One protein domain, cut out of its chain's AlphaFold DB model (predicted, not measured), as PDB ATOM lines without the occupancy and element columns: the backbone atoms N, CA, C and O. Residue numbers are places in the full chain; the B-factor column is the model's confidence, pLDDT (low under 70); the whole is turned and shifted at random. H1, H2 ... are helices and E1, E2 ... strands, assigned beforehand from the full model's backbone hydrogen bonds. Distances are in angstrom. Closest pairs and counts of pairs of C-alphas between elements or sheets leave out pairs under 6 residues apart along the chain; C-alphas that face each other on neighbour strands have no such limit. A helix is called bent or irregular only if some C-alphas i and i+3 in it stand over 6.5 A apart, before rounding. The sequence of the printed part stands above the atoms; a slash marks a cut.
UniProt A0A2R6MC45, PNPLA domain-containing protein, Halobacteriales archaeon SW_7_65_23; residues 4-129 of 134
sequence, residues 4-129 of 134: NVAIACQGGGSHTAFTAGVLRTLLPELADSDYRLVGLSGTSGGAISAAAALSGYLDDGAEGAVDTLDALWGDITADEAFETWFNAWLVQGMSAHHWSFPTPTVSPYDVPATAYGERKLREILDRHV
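What this domain is: This is residues 4 to 129 of the 134 residues of the protein "PNPLA domain-containing protein" of Halobacteriales archaeon SW_7_65_23 (UniProt A0A2R6MC45). A head of four parts, the two-stranded sheet E1 and E2, helix H1 and the folded-back arms of the bent helix H2, sits at one end of a long open loop. H3 and the link after it reach away from this head, and H4 returns to it with its last residues. The printed part has 126 residues, in the order E1, H1, E2, H2, H3, H4; the sheet is parallel and the class is mostly helix. The whole is loose, with a radius of gyration of the C-alphas of 17.6 A and spans of 57 by 27 by 23 A.

Where its parts are: Find C-alpha 4 at (85.779, -33.732, 87.111), where E1, residues 4 to 9, begins. H1, residues 15 to 31, runs 24.0 A with a kink of 27 degrees near residue 25. E2, residues 35 to 42, bends by 60 degrees at residue 38. H2, residues 45 to 76, was assigned as one helix by its hydrogen bonds, but is bent, with C-alphas 59 and 62 9.3 A apart; its arms are H2a, 45 to 59, and H2b, 62 to 76. H3, residues 81 to 99, spans 27.5 A, and H4, 113 to 128, ends at C-alpha (65.162, -18.307, 91.759).

How they stand to each other: E1, H1 and E2 form a strand-helix-strand unit, two parallel neighbour strands with a helix between, its crossover right-handed; look for N 5 and O 36 at 2.9 A. H1 and H2b touch, closest at C-alphas Arg 24 and Val 66, 5.0 A, a shallow tilt of 15 degrees, opposite ways. H2b and H4 touch through H4 residues 121 to 128 alone, closest at C-alphas Leu 72 and His 128, 6.2 A. H3 touches no helix. Each O i to N i+4 pair is within hydrogen-bond range in H2a and H2b, against 12 of 13 in H1, 12 of 15 in H3 and 11 of 12 in H4.

The domain as a whole: The farthest C-alphas, Asp 34 and Pro 102, are 57.6 A apart. The printed part has no cut, and the link from H3 to H4 is long. The model's pLDDT is under 70 at residues 78 to 84, 86 to 87 and 90 to 114.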
ATOM      1  N   ASN A   4      87.195 -34.057  87.288       96.81
ATOM      2  CA  ASN A   4      85.779 -33.732  87.111       96.81
ATOM      3  C   ASN A   4      84.940 -34.345  88.240       96.81
ATOM      4  O   ASN A   4      85.076 -35.535  88.525       96.81
ATOM      5  N   VAL A   5      84.040 -33.555  88.824       96.62
ATOM      6  CA  VAL A   5      83.137 -33.977  89.903       96.62
ATOM      7  C   VAL A   5      81.702 -33.619  89.541       96.62
ATOM      8  O   VAL A   5      81.413 -32.486  89.161       96.62
ATOM      9  N   ALA A   6      80.796 -34.585  89.674       97.12
ATOM     10  CA  ALA A   6      79.355 -34.364  89.634       97.12
ATOM     11  C   ALA A   6      78.768 -34.683  91.012       97.12
ATOM     12  O   ALA A   6      79.198 -35.648  91.651       97.12
ATOM     13  N   ILE A   7      77.797 -33.891  91.467       97.56
ATOM     14  CA  ILE A   7      77.208 -34.031  92.805       97.56
ATOM     15  C   ILE A   7      75.752 -34.480  92.674       97.56
ATOM     16  O   ILE A   7      74.966 -33.906  91.920       97.56
ATOM     17  N   ALA A   8      75.387 -35.519  93.425       97.00
ATOM     18  CA  ALA A   8      74.016 -35.999  93.533       97.00
ATOM     19  C   ALA A   8      73.397 -35.527  94.853       97.00
ATOM     20  O   ALA A   8      73.857 -35.877  95.939       97.00
ATOM     21  N   CYS A   9      72.344 -34.727  94.741       96.19
ATOM     22  CA  CYS A   9      71.658 -34.064  95.837       96.19
ATOM     23  C   CYS A   9      70.497 -34.930  96.322       96.19
ATOM     24  O   CYS A   9      69.482 -35.111  95.641       96.19
ATOM     25  N   GLN A  10      70.652 -35.479  97.523       91.69
ATOM     26  CA  GLN A  10      69.608 -36.263  98.164       91.69
ATOM     27  C   GLN A  10      68.418 -35.362  98.536       91.69
ATOM     28  O   GLN A  10      68.587 -34.289  99.102       91.69
ATOM     29  N   GLY A  11      67.199 -35.814  98.240       87.06
ATOM     30  CA  GLY A  11      65.979 -35.179  98.739       87.06
ATOM     31  C   GLY A  11      65.430 -35.822 100.014       87.06
ATOM     32  O   GLY A  11      65.935 -36.832 100.505       87.06
ATOM     33  N   GLY A  12      64.319 -35.265 100.494       81.31
ATOM     34  CA  GLY A  12      63.484 -35.855 101.543       81.31
ATOM     35  C   GLY A  12      63.391 -34.969 102.778       81.31
ATOM     36  O   GLY A  12      64.346 -34.857 103.538       81.31
ATOM     37  N   GLY A  13      62.224 -34.357 102.995       78.44
ATOM     38  CA  GLY A  13      61.951 -33.523 104.170       78.44
ATOM     39  C   GLY A  13      63.073 -32.519 104.464       78.44
ATOM     40  O   GLY A  13      63.573 -31.849 103.557       78.44
ATOM     41  N   SER A  14      63.503 -32.473 105.726       80.69
ATOM     42  CA  SER A  14      64.573 -31.595 106.217       80.69
ATOM     43  C   SER A  14      65.958 -31.884 105.631       80.69
ATOM     44  O   SER A  14      66.794 -30.981 105.616       80.69
ATOM     45  N   HIS A  15      66.218 -33.085 105.091       83.00
ATOM     46  CA  HIS A  15      67.491 -33.360 104.412       83.00
ATOM     47  C   HIS A  15      67.697 -32.453 103.203       83.00
ATOM     48  O   HIS A  15      68.828 -32.144 102.857       83.00
ATOM     49  N   THR A  16      66.612 -31.962 102.608       89.69
ATOM     50  CA  THR A  16      66.689 -31.036 101.484       89.69
ATOM     51  C   THR A  16      67.357 -29.707 101.859       89.69
ATOM     52  O   THR A  16      68.235 -29.227 101.140       89.69
ATOM     53  N   ALA A  17      66.977 -29.143 103.010       90.81
ATOM     54  CA  ALA A  17      67.581 -27.922 103.541       90.81
ATOM     55  C   ALA A  17      69.039 -28.167 103.951       90.81
ATOM     56  O   ALA A  17      69.916 -27.347 103.689       90.81
ATOM     57  N   PHE A  18      69.325 -29.342 104.525       92.69
ATOM     58  CA  PHE A  18      70.698 -29.751 104.818       92.69
ATOM     59  C   PHE A  18      71.557 -29.816 103.545       92.69
ATOM     60  O   PHE A  18      72.659 -29.278 103.532       92.69
ATOM     61  N   THR A  19      71.051 -30.408 102.459       95.31
ATOM     62  CA  THR A  19      71.759 -30.464 101.173       95.31
ATOM     63  C   THR A  19      72.060 -29.075 100.618       95.31
ATOM     64  O   THR A  19      73.168 -28.861 100.138       95.31
ATOM     65  N   ALA A  20      71.139 -28.116 100.734       95.88
ATOM     66  CA  ALA A  20      71.419 -26.728 100.367       95.88
ATOM     67  C   ALA A  20      72.553 -26.127 101.209       95.88
ATOM     68  O   ALA A  20      73.483 -25.547 100.658       95.88
ATOM     69  N   GLY A  21      72.541 -26.348 102.527       96.50
ATOM     70  CA  GLY A  21      73.642 -25.952 103.406       96.50
ATOM     71  C   GLY A  21      74.987 -26.571 103.010       96.50
ATOM     72  O   GLY A  21      75.996 -25.875 103.003       96.50
ATOM     73  N   VAL A  22      75.001 -27.852 102.622       97.25
ATOM     74  CA  VAL A  22      76.213 -28.524 102.120       97.25
ATOM     75  C   VAL A  22      76.707 -27.876 100.829       97.25
ATOM     76  O   VAL A  22      77.900 -27.614 100.717       97.25
ATOM     77  N   LEU A  23      75.821 -27.594  99.869       97.88
ATOM     78  CA  LEU A  23      76.201 -26.948  98.607       97.88
ATOM     79  C   LEU A  23      76.767 -25.541  98.831       97.88
ATOM     80  O   LEU A  23      77.772 -25.203  98.210       97.88
ATOM     81  N   ARG A  24      76.193 -24.766  99.762       97.88
ATOM     82  CA  ARG A  24      76.687 -23.424 100.121       97.88
ATOM     83  C   ARG A  24      78.136 -23.422 100.604       97.88
ATOM     84  O   ARG A  24      78.857 -22.468 100.355       97.88
ATOM     85  N   THR A  25      78.566 -24.482 101.283       97.31
ATOM     86  CA  THR A  25      79.957 -24.614 101.738       97.31
ATOM     87  C   THR A  25      80.841 -25.258 100.673       97.31
ATOM     88  O   THR A  25      81.949 -24.798 100.415       97.31
ATOM     89  N   LEU A  26      80.355 -26.323 100.034       97.25
ATOM     90  CA  LEU A  26      81.159 -27.151  99.140       97.25
ATOM     91  C   LEU A  26      81.486 -26.454  97.812       97.25
ATOM     92  O   LEU A  26      82.562 -26.682  97.268       97.25
ATOM     93  N   LEU A  27      80.579 -25.642  97.262       97.50
ATOM     94  CA  LEU A  27      80.795 -24.996  95.962       97.50
ATOM     95  C   LEU A  27      81.918 -23.941  95.993       97.50
ATOM     96  O   LEU A  27      82.766 -23.999  95.100       97.50
ATOM     97  N   PRO A  28      81.999 -23.049  97.001       97.31
ATOM     98  CA  PRO A  28      83.170 -22.189  97.186       97.31
ATOM     99  C   PRO A  28      84.470 -22.981  97.361       97.31
ATOM    100  O   PRO A  28      85.448 -22.710  96.671       97.31
ATOM    101  N   GLU A  29      84.471 -24.023  98.200       96.25
ATOM    102  CA  GLU A  29      85.664 -24.860  98.403       96.25
ATOM    103  C   GLU A  29      86.109 -25.576  97.117       96.25
ATOM    104  O   GLU A  29      87.305 -25.717  96.861       96.25
ATOM    105  N   LEU A  30      85.160 -26.019  96.285       94.69
ATOM    106  CA  LEU A  30      85.461 -26.617  94.986       94.69
ATOM    107  C   LEU A  30      86.053 -25.599  94.010       94.69
ATOM    108  O   LEU A  30      86.956 -25.971  93.259       94.69
ATOM    109  N   ALA A  31      85.581 -24.348  94.026       92.88
ATOM    110  CA  ALA A  31      86.093 -23.286  93.160       92.88
ATOM    111  C   ALA A  31      87.583 -22.981  93.416       92.88
ATOM    112  O   ALA A  31      88.309 -22.682  92.469       92.88
ATOM    113  N   ASP A  32      88.045 -23.155  94.658       93.81
ATOM    114  CA  ASP A  32      89.445 -22.971  95.068       93.81
ATOM    115  C   ASP A  32      90.308 -24.248  94.948       93.81
ATOM    116  O   ASP A  32      91.463 -24.282  95.384       93.81
ATOM    117  N   SER A  33      89.769 -25.326  94.370       93.69
ATOM    118  CA  SER A  33      90.415 -26.644  94.323       93.69
ATOM    119  C   SER A  33      90.844 -27.077  92.912       93.69
ATOM    120  O   SER A  33      90.489 -26.474  91.906       93.69
ATOM    121  N   ASP A  34      91.562 -28.203  92.818       94.88
ATOM    122  CA  ASP A  34      91.863 -28.873  91.539       94.88
ATOM    123  C   ASP A  34      90.657 -29.655  90.962       94.88
ATOM    124  O   ASP A  34      90.785 -30.370  89.957       94.88
ATOM    125  N   TYR A  35      89.481 -29.580  91.592       95.56
ATOM    126  CA  TYR A  35      88.264 -30.221  91.106       95.56
ATOM    127  C   TYR A  35      87.449 -29.269  90.237       95.56
ATOM    128  O   TYR A  35      87.327 -28.083  90.509       95.56
ATOM    129  N   ARG A  36      86.834 -29.816  89.188       94.25
ATOM    130  CA  ARG A  36      85.924 -29.077  88.314       94.25
ATOM    131  C   ARG A  36      84.521 -29.635  88.468       94.25
ATOM    132  O   ARG A  36      84.295 -30.801  88.132       94.25
ATOM    133  N   LEU A  37      83.585 -28.809  88.926       95.50
ATOM    134  CA  LEU A  37      82.172 -29.164  88.911       95.50
ATOM    135  C   LEU A  37      81.714 -29.349  87.458       95.50
ATOM    136  O   LEU A  37      81.942 -28.487  86.610       95.50
ATOM    137  N   VAL A  38      81.100 -30.492  87.159       96.00
ATOM    138  CA  VAL A  38      80.581 -30.803  85.815       96.00
ATOM    139  C   VAL A  38      79.079 -31.035  85.778       96.00
ATOM    140  O   VAL A  38      78.530 -31.240  84.700       96.00
ATOM    141  N   GLY A  39      78.418 -31.022  86.932       95.62
ATOM    142  CA  GLY A  39      76.971 -31.120  87.000       95.62
ATOM    143  C   GLY A  39      76.449 -31.351  88.409       95.62
ATOM    144  O   GLY A  39      77.138 -31.908  89.271       95.62
ATOM    145  N   LEU A  40      75.197 -30.952  88.601       97.19
ATOM    146  CA  LEU A  40      74.389 -31.267  89.768       97.19
ATOM    147  C   LEU A  40      73.195 -32.110  89.320       97.19
ATOM    148  O   LEU A  40      72.653 -31.934  88.234       97.19
ATOM    149  N   SER A  41      72.785 -33.042  90.165       96.12
ATOM    150  CA  SER A  41      71.549 -33.809  89.998       96.12
ATOM    151  C   SER A  41      70.833 -33.868  91.334       96.12
ATOM    152  O   SER A  41      71.466 -33.689  92.372       96.12
ATOM    153  N   GLY A  42      69.534 -34.145  91.343       94.81
ATOM    154  CA  GLY A  42      68.809 -34.348  92.587       94.81
ATOM    155  C   GLY A  42      67.431 -34.951  92.379       94.81
ATOM    156  O   GLY A  42      66.925 -35.009  91.259       94.81
ATOM    157  N   THR A  43      66.820 -35.396  93.476       92.81
ATOM    158  CA  THR A  43      65.492 -36.027  93.464       92.81
ATOM    159  C   THR A  43      64.562 -35.315  94.438       92.81
ATOM    160  O   THR A  43      64.949 -35.054  95.577       92.81
ATOM    161  N   SER A  44      63.312 -35.053  94.035       91.56
ATOM    162  CA  SER A  44      62.315 -34.354  94.865       91.56
ATOM    163  C   SER A  44      62.864 -33.002  95.348       91.56
ATOM    164  O   SER A  44      63.360 -32.234  94.531       91.56
ATOM    165  N   GLY A  45      62.849 -32.716  96.652       91.31
ATOM    166  CA  GLY A  45      63.453 -31.500  97.190       91.31
ATOM    167  C   GLY A  45      64.929 -31.336  96.801       91.31
ATOM    168  O   GLY A  45      65.382 -30.224  96.562       91.31
ATOM    169  N   GLY A  46      65.692 -32.430  96.698       95.12
ATOM    170  CA  GLY A  46      67.102 -32.357  96.313       95.12
ATOM    171  C   GLY A  46      67.289 -31.808  94.896       95.12
ATOM    172  O   GLY A  46      68.295 -31.164  94.627       95.12
ATOM    173  N   ALA A  47      66.305 -32.014  94.008       94.75
ATOM    174  CA  ALA A  47      66.297 -31.416  92.675       94.75
ATOM    175  C   ALA A  47      66.117 -29.894  92.742       94.75
ATOM    176  O   ALA A  47      66.756 -29.185  91.978       94.75
ATOM    177  N   ILE A  48      65.306 -29.398  93.685       94.75
ATOM    178  CA  ILE A  48      65.107 -27.959  93.908       94.75
ATOM    179  C   ILE A  48      66.422 -27.308  94.341       94.75
ATOM    180  O   ILE A  48      66.869 -26.363  93.701       94.75
ATOM    181  N   SER A  49      67.082 -27.851  95.371       96.19
ATOM    182  CA  SER A  49      68.373 -27.318  95.828       96.19
ATOM    183  C   SER A  49      69.453 -27.415  94.744       96.19
ATOM    184  O   SER A  49      70.229 -26.483  94.578       96.19
ATOM    185  N   ALA A  50      69.499 -28.516  93.986       96.75
ATOM    186  CA  ALA A  50      70.452 -28.680  92.889       96.75
ATOM    187  C   ALA A  50      70.223 -27.667  91.757       96.75
ATOM    188  O   ALA A  50      71.184 -27.074  91.277       96.75
ATOM    189  N   ALA A  51      68.970 -27.468  91.341       96.69
ATOM    190  CA  ALA A  51      68.617 -26.546  90.267       96.69
ATOM    191  C   ALA A  51      68.879 -25.088  90.664       96.69
ATOM    192  O   ALA A  51      69.489 -24.359  89.893       96.69
ATOM    193  N   ALA A  52      68.507 -24.691  91.885       96.62
ATOM    194  CA  ALA A  52      68.784 -23.355  92.414       96.62
ATOM    195  C   ALA A  52      70.290 -23.072  92.504       96.62
ATOM    196  O   ALA A  52      70.761 -22.043  92.029       96.62
ATOM    197  N   ALA A  53      71.061 -24.022  93.045       97.44
ATOM    198  CA  ALA A  53      72.512 -23.900  93.101       97.44
ATOM    199  C   ALA A  53      73.129 -23.787  91.702       97.44
ATOM    200  O   ALA A  53      74.018 -22.968  91.504       97.44
ATOM    201  N   LEU A  54      72.670 -24.595  90.737       96.75
ATOM    202  CA  LEU A  54      73.190 -24.556  89.372       96.75
ATOM    203  C   LEU A  54      72.813 -23.253  88.657       96.75
ATOM    204  O   LEU A  54      73.675 -22.692  87.993       96.75
ATOM    205  N   SER A  55      71.588 -22.752  88.838       96.25
ATOM    206  CA  SER A  55      71.130 -21.476  88.266       96.25
ATOM    207  C   SER A  55      72.019 -20.330  88.749       96.25
ATOM    208  O   SER A  55      72.665 -19.673  87.939       96.25
ATOM    209  N   GLY A  56      72.174 -20.181  90.068       96.69
ATOM    210  CA  GLY A  56      73.060 -19.165  90.635       96.69
ATOM    211  C   GLY A  56      74.531 -19.356  90.252       96.69
ATOM    212  O   GLY A  56      75.256 -18.384  90.057       96.69
ATOM    213  N   TYR A  57      74.975 -20.608  90.092       96.44
ATOM    214  CA  TYR A  57      76.334 -20.907  89.643       96.44
ATOM    215  C   TYR A  57      76.606 -20.476  88.202       96.44
ATOM    216  O   TYR A  57      77.722 -20.059  87.886       96.44
ATOM    217  N   LEU A  58      75.617 -20.597  87.319       95.06
ATOM    218  CA  LEU A  58      75.732 -20.136  85.936       95.06
ATOM    219  C   LEU A  58      75.751 -18.605  85.844       95.06
ATOM    220  O   LEU A  58      76.425 -18.079  84.959       95.06
ATOM    221  N   ASP A  59      75.079 -17.921  86.770       94.75
ATOM    222  CA  ASP A  59      75.017 -16.459  86.811       94.75
ATOM    223  C   ASP A  59      76.300 -15.822  87.369       94.75
ATOM    224  O   ASP A  59      76.868 -14.936  86.727       94.75
ATOM    225  N   ASP A  60      76.775 -16.267  88.541       96.44
ATOM    226  CA  ASP A  60      77.930 -15.653  89.228       96.44
ATOM    227  C   ASP A  60      78.801 -16.668  89.996       96.44
ATOM    228  O   ASP A  60      79.362 -16.406  91.063       96.44
ATOM    229  N   GLY A  61      78.910 -17.889  89.470       95.56
ATOM    230  CA  GLY A  61      79.774 -18.923  90.036       95.56
ATOM    231  C   GLY A  61      79.397 -19.321  91.467       95.56
ATOM    232  O   GLY A  61      78.233 -19.388  91.852       95.56
ATOM    233  N   ALA A  62      80.396 -19.654  92.287       96.88
ATOM    234  CA  ALA A  62      80.137 -20.172  93.630       96.88
ATOM    235  C   ALA A  62      79.376 -19.182  94.532       96.88
ATOM    236  O   ALA A  62      78.576 -19.625  95.353       96.88
ATOM    237  N   GLU A  63      79.601 -17.876  94.367       97.38
ATOM    238  CA  GLU A  63      78.915 -16.831  95.134       97.38
ATOM    239  C   GLU A  63      77.441 -16.733  94.720       97.38
ATOM    240  O   GLU A  63      76.563 -16.877  95.572       97.38
ATOM    241  N   GLY A  64      77.155 -16.679  93.413       97.62
ATOM    242  CA  GLY A  64      75.778 -16.704  92.909       97.62
ATOM    243  C   GLY A  64      74.998 -17.952  93.336       97.62
ATOM    244  O   GLY A  64      73.810 -17.874  93.660       97.62
ATOM    245  N   ALA A  65      75.661 -19.111  93.418       97.56
ATOM    246  CA  ALA A  65      75.049 -20.333  93.938       97.56
ATOM    247  C   ALA A  65      74.662 -20.217  95.422       97.56
ATOM    248  O   ALA A  65      73.597 -20.702  95.815       97.56
ATOM    249  N   VAL A  66      75.508 -19.591  96.248       98.25
ATOM    250  CA  VAL A  66      75.228 -19.358  97.675       98.25
ATOM    251  C   VAL A  66      74.054 -18.400  97.838       98.25
ATOM    252  O   VAL A  66      73.104 -18.739  98.547       98.25
ATOM    253  N   ASP A  67      74.088 -17.269  97.138       98.12
ATOM    254  CA  ASP A  67      73.052 -16.239  97.219       98.12
ATOM    255  C   ASP A  67      71.688 -16.777  96.783       98.12
ATOM    256  O   ASP A  67      70.683 -16.588  97.473       98.12
ATOM    257  N   THR A  68      71.652 -17.527  95.679       97.88
ATOM    258  CA  THR A  68      70.414 -18.128  95.163       97.88
ATOM    259  C   THR A  68      69.855 -19.175  96.126       97.88
ATOM    260  O   THR A  68      68.645 -19.227  96.360       97.88
ATOM    261  N   LEU A  69      70.716 -20.002  96.732       97.44
ATOM    262  CA  LEU A  69      70.290 -20.970  97.745       97.44
ATOM    263  C   LEU A  69      69.737 -20.278  98.995       97.44
ATOM    264  O   LEU A  69      68.697 -20.706  99.500       97.44
ATOM    265  N   ASP A  70      70.398 -19.231  99.489       96.56
ATOM    266  CA  ASP A  70      69.941 -18.491 100.668       96.56
ATOM    267  C   ASP A  70      68.615 -17.766 100.405       96.56
ATOM    268  O   ASP A  70      67.705 -17.838 101.235       96.56
ATOM    269  N   ALA A  71      68.454 -17.149  99.232       96.19
ATOM    270  CA  ALA A  71      67.212 -16.486  98.846       96.19
ATOM    271  C   ALA A  71      66.046 -17.480  98.694       96.19
ATOM    272  O   ALA A  71      64.971 -17.274  99.267       96.19
ATOM    273  N   LEU A  72      66.265 -18.594  97.988       95.56
ATOM    274  CA  LEU A  72      65.248 -19.628  97.797       95.56
ATOM    275  C   LEU A  72      64.818 -20.260  99.127       95.56
ATOM    276  O   LEU A  72      63.623 -20.413  99.376       95.56
ATOM    277  N   TRP A  73      65.764 -20.623  99.997       93.69
ATOM    278  CA  TRP A  73      65.419 -21.208 101.296       93.69
ATOM    279  C   TRP A  73      64.829 -20.192 102.268       93.69
ATOM    280  O   TRP A  73      63.974 -20.574 103.070       93.69
ATOM    281  N   GLY A  74      65.206 -18.916 102.162       92.62
ATOM    282  CA  GLY A  74      64.523 -17.820 102.849       92.62
ATOM    283  C   GLY A  74      63.035 -17.784 102.501       92.62
ATOM    284  O   GLY A  74      62.198 -17.803 103.395       92.62
ATOM    285  N   ASP A  75      62.696 -17.866 101.215       91.31
ATOM    286  CA  ASP A  75      61.299 -17.860 100.760       91.31
ATOM    287  C   ASP A  75      60.522 -19.158 101.054       91.31
ATOM    288  O   ASP A  75      59.293 -19.140 101.176       91.31
ATOM    289  N   ILE A  76      61.210 -20.304 101.139       88.50
ATOM    290  CA  ILE A  76      60.602 -21.591 101.528       88.50
ATOM    291  C   ILE A  76      60.315 -21.640 103.033       88.50
ATOM    292  O   ILE A  76      59.421 -22.377 103.464       88.50
ATOM    293  N   THR A  77      61.075 -20.900 103.841       83.62
ATOM    294  CA  THR A  77      60.928 -20.926 105.295       83.62
ATOM    295  C   THR A  77      59.558 -20.378 105.697       83.62
ATOM    296  O   THR A  77      59.105 -19.332 105.244       83.62
ATOM    297  N   ALA A  78      58.865 -21.132 106.550       67.56
ATOM    298  CA  ALA A  78      57.557 -20.761 107.067       67.56
ATOM    299  C   ALA A  78      57.707 -19.747 108.212       67.56
ATOM    300  O   ALA A  78      57.636 -20.114 109.387       67.56
ATOM    301  N   ASP A  79      57.925 -18.478 107.871       63.19
ATOM    302  CA  ASP A  79      58.109 -17.398 108.853       63.19
ATOM    303  C   ASP A  79      56.786 -16.817 109.381       63.19
ATOM    304  O   ASP A  79      56.761 -16.049 110.348       63.19
ATOM    305  N   GLU A  80      55.648 -17.200 108.797       64.50
ATOM    306  CA  GLU A  80      54.346 -16.737 109.262       64.50
ATOM    307  C   GLU A  80      53.873 -17.525 110.494       64.50
ATOM    308  O   GLU A  80      53.817 -18.759 110.515       64.50
ATOM    309  N   ALA A  81      53.441 -16.799 111.533       60.44
ATOM    310  CA  ALA A  81      52.946 -17.384 112.784       60.44
ATOM    311  C   ALA A  81      51.799 -18.389 112.566       60.44
ATOM    312  O   ALA A  81      51.673 -19.369 113.303       60.44
ATOM    313  N   PHE A  82      50.980 -18.169 111.532       62.19
ATOM    314  CA  PHE A  82      49.912 -19.085 111.141       62.19
ATOM    315  C   PHE A  82      50.451 -20.383 110.524       62.19
ATOM    316  O   PHE A  82      49.959 -21.458 110.865       62.19
ATOM    317  N   GLU A  83      51.478 -20.313 109.675       65.12
ATOM    318  CA  GLU A  83      52.103 -21.492 109.063       65.12
ATOM    319  C   GLU A  83      52.817 -22.347 110.117       65.12
ATOM    320  O   GLU A  83      52.659 -23.569 110.131       65.12
ATOM    321  N   THR A  84      53.510 -21.712 111.069       68.12
ATOM    322  CA  THR A  84      54.133 -22.407 112.210       68.12
ATOM    323  C   THR A  84      53.085 -23.090 113.090       68.12
ATOM    324  O   THR A  84      53.244 -24.259 113.454       68.12
ATOM    325  N   TRP A  85      51.985 -22.395 113.409       71.94
ATOM    326  CA  TRP A  85      50.877 -22.966 114.179       71.94
ATOM    327  C   TRP A  85      50.202 -24.131 113.443       71.94
ATOM    328  O   TRP A  85      49.962 -25.179 114.045       71.94
ATOM    329  N   PHE A  86      49.939 -23.986 112.143       69.75
ATOM    330  CA  PHE A  86      49.297 -25.021 111.336       69.75
ATOM    331  C   PHE A  86      50.195 -26.248 111.167       69.75
ATOM    332  O   PHE A  86      49.722 -27.374 111.320       69.75
ATOM    333  N   ASN A  87      51.496 -26.049 110.934       67.44
ATOM    334  CA  ASN A  87      52.476 -27.130 110.880       67.44
ATOM    335  C   ASN A  87      52.563 -27.869 112.226       67.44
ATOM    336  O   ASN A  87      52.504 -29.097 112.263       67.44
ATOM    337  N   ALA A  88      52.615 -27.136 113.345       70.44
ATOM    338  CA  ALA A  88      52.592 -27.732 114.679       70.44
ATOM    339  C   ALA A  88      51.301 -28.533 114.925       70.44
ATOM    340  O   ALA A  88      51.366 -29.656 115.431       70.44
ATOM    341  N   TRP A  89      50.144 -28.004 114.520       70.69
ATOM    342  CA  TRP A  89      48.858 -28.697 114.619       70.69
ATOM    343  C   TRP A  89      48.816 -29.970 113.762       70.69
ATOM    344  O   TRP A  89      48.409 -31.021 114.257       70.69
ATOM    345  N   LEU A  90      49.302 -29.921 112.518       69.62
ATOM    346  CA  LEU A  90      49.395 -31.078 111.620       69.62
ATOM    347  C   LEU A  90      50.325 -32.161 112.170       69.62
ATOM    348  O   LEU A  90      49.935 -33.324 112.241       69.62
ATOM    349  N   VAL A  91      51.539 -31.799 112.590       69.44
ATOM    350  CA  VAL A  91      52.517 -32.746 113.153       69.44
ATOM    351  C   VAL A  91      51.997 -33.367 114.450       69.44
ATOM    352  O   VAL A  91      52.178 -34.566 114.681       69.44
ATOM    353  N   GLN A  92      51.311 -32.584 115.286       65.75
ATOM    354  CA  GLN A  92      50.722 -33.067 116.534       65.75
ATOM    355  C   GLN A  92      49.489 -33.951 116.288       65.75
ATOM    356  O   GLN A  92      49.347 -34.983 116.941       65.75
ATOM    357  N   GLY A  93      48.661 -33.622 115.291       65.25
ATOM    358  CA  GLY A  93      47.558 -34.463 114.819       65.25
ATOM    359  C   GLY A  93      48.042 -35.782 114.214       65.25
ATOM    360  O   GLY A  93      47.512 -36.841 114.543       65.25
ATOM    361  N   MET A  94      49.118 -35.752 113.424       59.53
ATOM    362  CA  MET A  94      49.771 -36.964 112.922       59.53
ATOM    363  C   MET A  94      50.443 -37.761 114.050       59.53
ATOM    364  O   MET A  94      50.499 -38.987 114.007       59.53
ATOM    365  N   SER A  95      50.894 -37.096 115.116       61.72
ATOM    366  CA  SER A  95      51.396 -37.788 116.302       61.72
ATOM    367  C   SER A  95      50.313 -38.405 117.195       61.72
ATOM    368  O   SER A  95      50.603 -39.229 118.060       61.72
ATOM    369  N   ALA A  96      49.039 -38.082 116.980       56.97
ATOM    370  CA  ALA A  96      47.946 -38.765 117.665       56.97
ATOM    371  C   ALA A  96      47.719 -40.199 117.133       56.97
ATOM    372  O   ALA A  96      47.118 -41.015 117.836       56.97
ATOM    373  N   HIS A  97      48.265 -40.552 115.957       53.44
ATOM    374  CA  HIS A  97      48.249 -41.927 115.433       53.44
ATOM    375  C   HIS A  97      48.964 -42.927 116.365       53.44
ATOM    376  O   HIS A  97      48.600 -44.101 116.398       53.44
ATOM    377  N   HIS A  98      49.924 -42.471 117.182       50.69
ATOM    378  CA  HIS A  98      50.633 -43.308 118.164       50.69
ATOM    379  C   HIS A  98      49.751 -43.703 119.358       50.69
ATOM    380  O   HIS A  98      50.091 -44.621 120.102       50.69
ATOM    381  N   TRP A  99      48.629 -43.005 119.561       55.38
ATOM    382  CA  TRP A  99      47.724 -43.171 120.703       55.38
ATOM    383  C   TRP A  99      46.512 -44.064 120.382       55.38
ATOM    384  O   TRP A  99      45.542 -44.083 121.135       55.38
ATOM    385  N   SER A 100      46.565 -44.840 119.290       57.50
ATOM    386  CA  SER A 100      45.504 -45.771 118.855       57.50
ATOM    387  C   SER A 100      44.142 -45.123 118.548       57.50
ATOM    388  O   SER A 100      43.124 -45.816 118.513       57.50
ATOM    389  N   PHE A 101      44.092 -43.810 118.300       60.94
ATOM    390  CA  PHE A 101      42.874 -43.151 117.823       60.94
ATOM    391  C   PHE A 101      42.699 -43.383 116.310       60.94
ATOM    392  O   PHE A 101      43.639 -43.135 115.553       60.94
ATOM    393  N   PRO A 102      41.520 -43.837 115.837       55.66
ATOM    394  CA  PRO A 102      41.255 -44.018 114.414       55.66
ATOM    395  C   PRO A 102      41.049 -42.651 113.761       55.66
ATOM    396  O   PRO A 102      39.947 -42.104 113.745       55.66
ATOM    397  N   THR A 103      42.122 -42.077 113.238       57.47
ATOM    398  CA  THR A 103      42.062 -40.879 112.406       57.47
ATOM    399  C   THR A 103      41.946 -41.297 110.937       57.47
ATOM    400  O   THR A 103      42.623 -42.235 110.501       57.47
ATOM    401  N   PRO A 104      41.057 -40.659 110.157       60.25
ATOM    402  CA  PRO A 104      40.919 -40.967 108.741       60.25
ATOM    403  C   PRO A 104      42.253 -40.742 108.023       60.25
ATOM    404  O   PRO A 104      42.887 -39.699 108.184       60.25
ATOM    405  N   THR A 105      42.680 -41.720 107.223       57.50
ATOM    406  CA  THR A 105      43.847 -41.596 106.344       57.50
ATOM    407  C   THR A 105      43.487 -40.668 105.194       57.50
ATOM    408  O   THR A 105      42.961 -41.103 104.171       57.50
ATOM    409  N   VAL A 106      43.714 -39.374 105.386       60.06
ATOM    410  CA  VAL A 106      43.592 -38.389 104.314       60.06
ATOM    411  C   VAL A 106      44.924 -38.367 103.575       60.06
ATOM    412  O   VAL A 106      45.964 -38.093 104.173       60.06
ATOM    413  N   SER A 107      44.903 -38.703 102.286       60.16
ATOM    414  CA  SER A 107      46.075 -38.535 101.432       60.16
ATOM    415  C   SER A 107      46.462 -37.057 101.426       60.16
ATOM    416  O   SER A 107      45.583 -36.223 101.196       60.16
ATOM    417  N   PRO A 108      47.746 -36.707 101.618       57.00
ATOM    418  CA  PRO A 108      48.194 -35.324 101.514       57.00
ATOM    419  C   PRO A 108      47.740 -34.681 100.203       57.00
ATOM    420  O   PRO A 108      47.299 -33.543 100.220       57.00
ATOM    421  N   TYR A 109      47.747 -35.433  99.099       58.88
ATOM    422  CA  TYR A 109      47.357 -34.960  97.768       58.88
ATOM    423  C   TYR A 109      45.877 -34.578  97.633       58.88
ATOM    424  O   TYR A 109      45.555 -33.754  96.783       58.88
ATOM    425  N   ASP A 110      45.003 -35.109  98.489       66.44
ATOM    426  CA  ASP A 110      43.554 -34.872  98.429       66.44
ATOM    427  C   ASP A 110      43.112 -33.678  99.298       66.44
ATOM    428  O   ASP A 110      41.928 -33.337  99.360       66.44
ATOM    429  N   VAL A 111      44.051 -33.019  99.988       65.44
ATOM    430  CA  VAL A 111      43.774 -31.847 100.824       65.44
ATOM    431  C   VAL A 111      43.813 -30.585  99.954       65.44
ATOM    432  O   VAL A 111      44.845 -30.327  99.348       65.44
ATOM    433  N   PRO A 112      42.785 -29.711  99.946       60.66
ATOM    434  CA  PRO A 112      42.776 -28.475  99.143       60.66
ATOM    435  C   PRO A 112      43.997 -27.554  99.341       60.66
ATOM    436  O   PRO A 112      44.314 -26.733  98.481       60.66
ATOM    437  N   ALA A 113      44.697 -27.695 100.470       65.88
ATOM    438  CA  ALA A 113      45.931 -26.986 100.788       65.88
ATOM    439  C   ALA A 113      47.121 -27.353  99.872       65.88
ATOM    440  O   ALA A 113      48.034 -26.540  99.733       65.88
ATOM    441  N   THR A 114      47.125 -28.515  99.208       68.25
ATOM    442  CA  THR A 114      48.217 -28.899  98.291       68.25
ATOM    443  C   THR A 114      48.260 -28.055  97.036       68.25
ATOM    444  O   THR A 114      49.344 -27.654  96.630       68.25
ATOM    445  N   ALA A 115      47.108 -27.699  96.468       77.06
ATOM    446  CA  ALA A 115      47.046 -26.808  95.311       77.06
ATOM    447  C   ALA A 115      47.579 -25.402  95.640       77.06
ATOM    448  O   ALA A 115      48.173 -24.734  94.794       77.06
ATOM    449  N   TYR A 116      47.386 -24.936  96.878       80.00
ATOM    450  CA  TYR A 116      48.006 -23.697  97.346       80.00
ATOM    451  C   TYR A 116      49.525 -23.851  97.485       80.00
ATOM    452  O   TYR A 116      50.258 -23.034  96.934       80.00
ATOM    453  N   GLY A 117      49.987 -24.914  98.152       79.75
ATOM    454  CA  GLY A 117      51.413 -25.195  98.322       79.75
ATOM    455  C   GLY A 117      52.158 -25.362  96.995       79.75
ATOM    456  O   GLY A 117      53.248 -24.824  96.847       79.75
ATOM    457  N   GLU A 118      51.557 -26.031  96.007       83.50
ATOM    458  CA  GLU A 118      52.141 -26.185  94.671       83.50
ATOM    459  C   GLU A 118      52.307 -24.833  93.969       83.50
ATOM    460  O   GLU A 118      53.372 -24.564  93.420       83.50
ATOM    461  N   ARG A 119      51.287 -23.964  94.009       88.12
ATOM    462  CA  ARG A 119      51.385 -22.620  93.415       88.12
ATOM    463  C   ARG A 119      52.437 -21.768  94.113       88.12
ATOM    464  O   ARG A 119      53.277 -21.206  93.426       88.12
ATOM    465  N   LYS A 120      52.433 -21.734  95.451       87.19
ATOM    466  CA  LYS A 120      53.439 -20.998  96.233       87.19
ATOM    467  C   LYS A 120      54.847 -21.500  95.908       87.19
ATOM    468  O   LYS A 120      55.734 -20.700  95.645       87.19
ATOM    469  N   LEU A 121      55.049 -22.818  95.858       88.69
ATOM    470  CA  LEU A 121      56.343 -23.394  95.498       88.69
ATOM    471  C   LEU A 121      56.742 -23.044  94.061       88.69
ATOM    472  O   LEU A 121      57.886 -22.673  93.837       88.69
ATOM    473  N   ARG A 122      55.816 -23.120  93.100       91.12
ATOM    474  CA  ARG A 122      56.066 -22.722  91.709       91.12
ATOM    475  C   ARG A 122      56.495 -21.257  91.612       91.12
ATOM    476  O   ARG A 122      57.514 -20.983  91.003       91.12
ATOM    477  N   GLU A 123      55.786 -20.350  92.277       92.25
ATOM    478  CA  GLU A 123      56.129 -18.920  92.317       92.25
ATOM    479  C   GLU A 123      57.491 -18.648  92.975       92.25
ATOM    480  O   GLU A 123      58.173 -17.688  92.624       92.25
ATOM    481  N   ILE A 124      57.902 -19.464  93.951       93.25
ATOM    482  CA  ILE A 124      59.253 -19.393  94.525       93.25
ATOM    483  C   ILE A 124      60.283 -19.888  93.504       93.25
ATOM    484  O   ILE A 124      61.285 -19.218  93.285       93.25
ATOM    485  N   LEU A 125      60.042 -21.033  92.860       93.38
ATOM    486  CA  LEU A 125      60.968 -21.599  91.877       93.38
ATOM    487  C   LEU A 125      61.156 -20.676  90.671       93.38
ATOM    488  O   LEU A 125      62.295 -20.405  90.315       93.38
ATOM    489  N   ASP A 126      60.077 -20.123  90.119       93.69
ATOM    490  CA  ASP A 126      60.123 -19.202  88.974       93.69
ATOM    491  C   ASP A 126      60.916 -17.912  89.283       93.69
ATOM    492  O   ASP A 126      61.359 -17.225  88.367       93.69
ATOM    493  N   ARG A 127      61.101 -17.559  90.567       93.94
ATOM    494  CA  ARG A 127      61.912 -16.403  90.989       93.94
ATOM    495  C   ARG A 127      63.405 -16.694  91.101       93.94
ATOM    496  O   ARG A 127      64.186 -15.757  90.978       93.94
ATOM    497  N   HIS A 128      63.787 -17.942  91.372       95.06
ATOM    498  CA  HIS A 128      65.162 -18.307  91.759       95.06
ATOM    499  C   HIS A 128      65.817 -19.337  90.837       95.06
ATOM    500  O   HIS A 128      67.006 -19.605  90.975       95.06
ATOM    501  N   VAL A 129      65.056 -19.970  89.944       93.44
ATOM    502  CA  VAL A 129      65.548 -21.028  89.060       93.44
ATOM    503  C   VAL A 129      65.190 -20.687  87.621       93.44
ATOM    504  O   VAL A 129      64.025 -20.775  87.231       93.44
TER     505      VAL A 129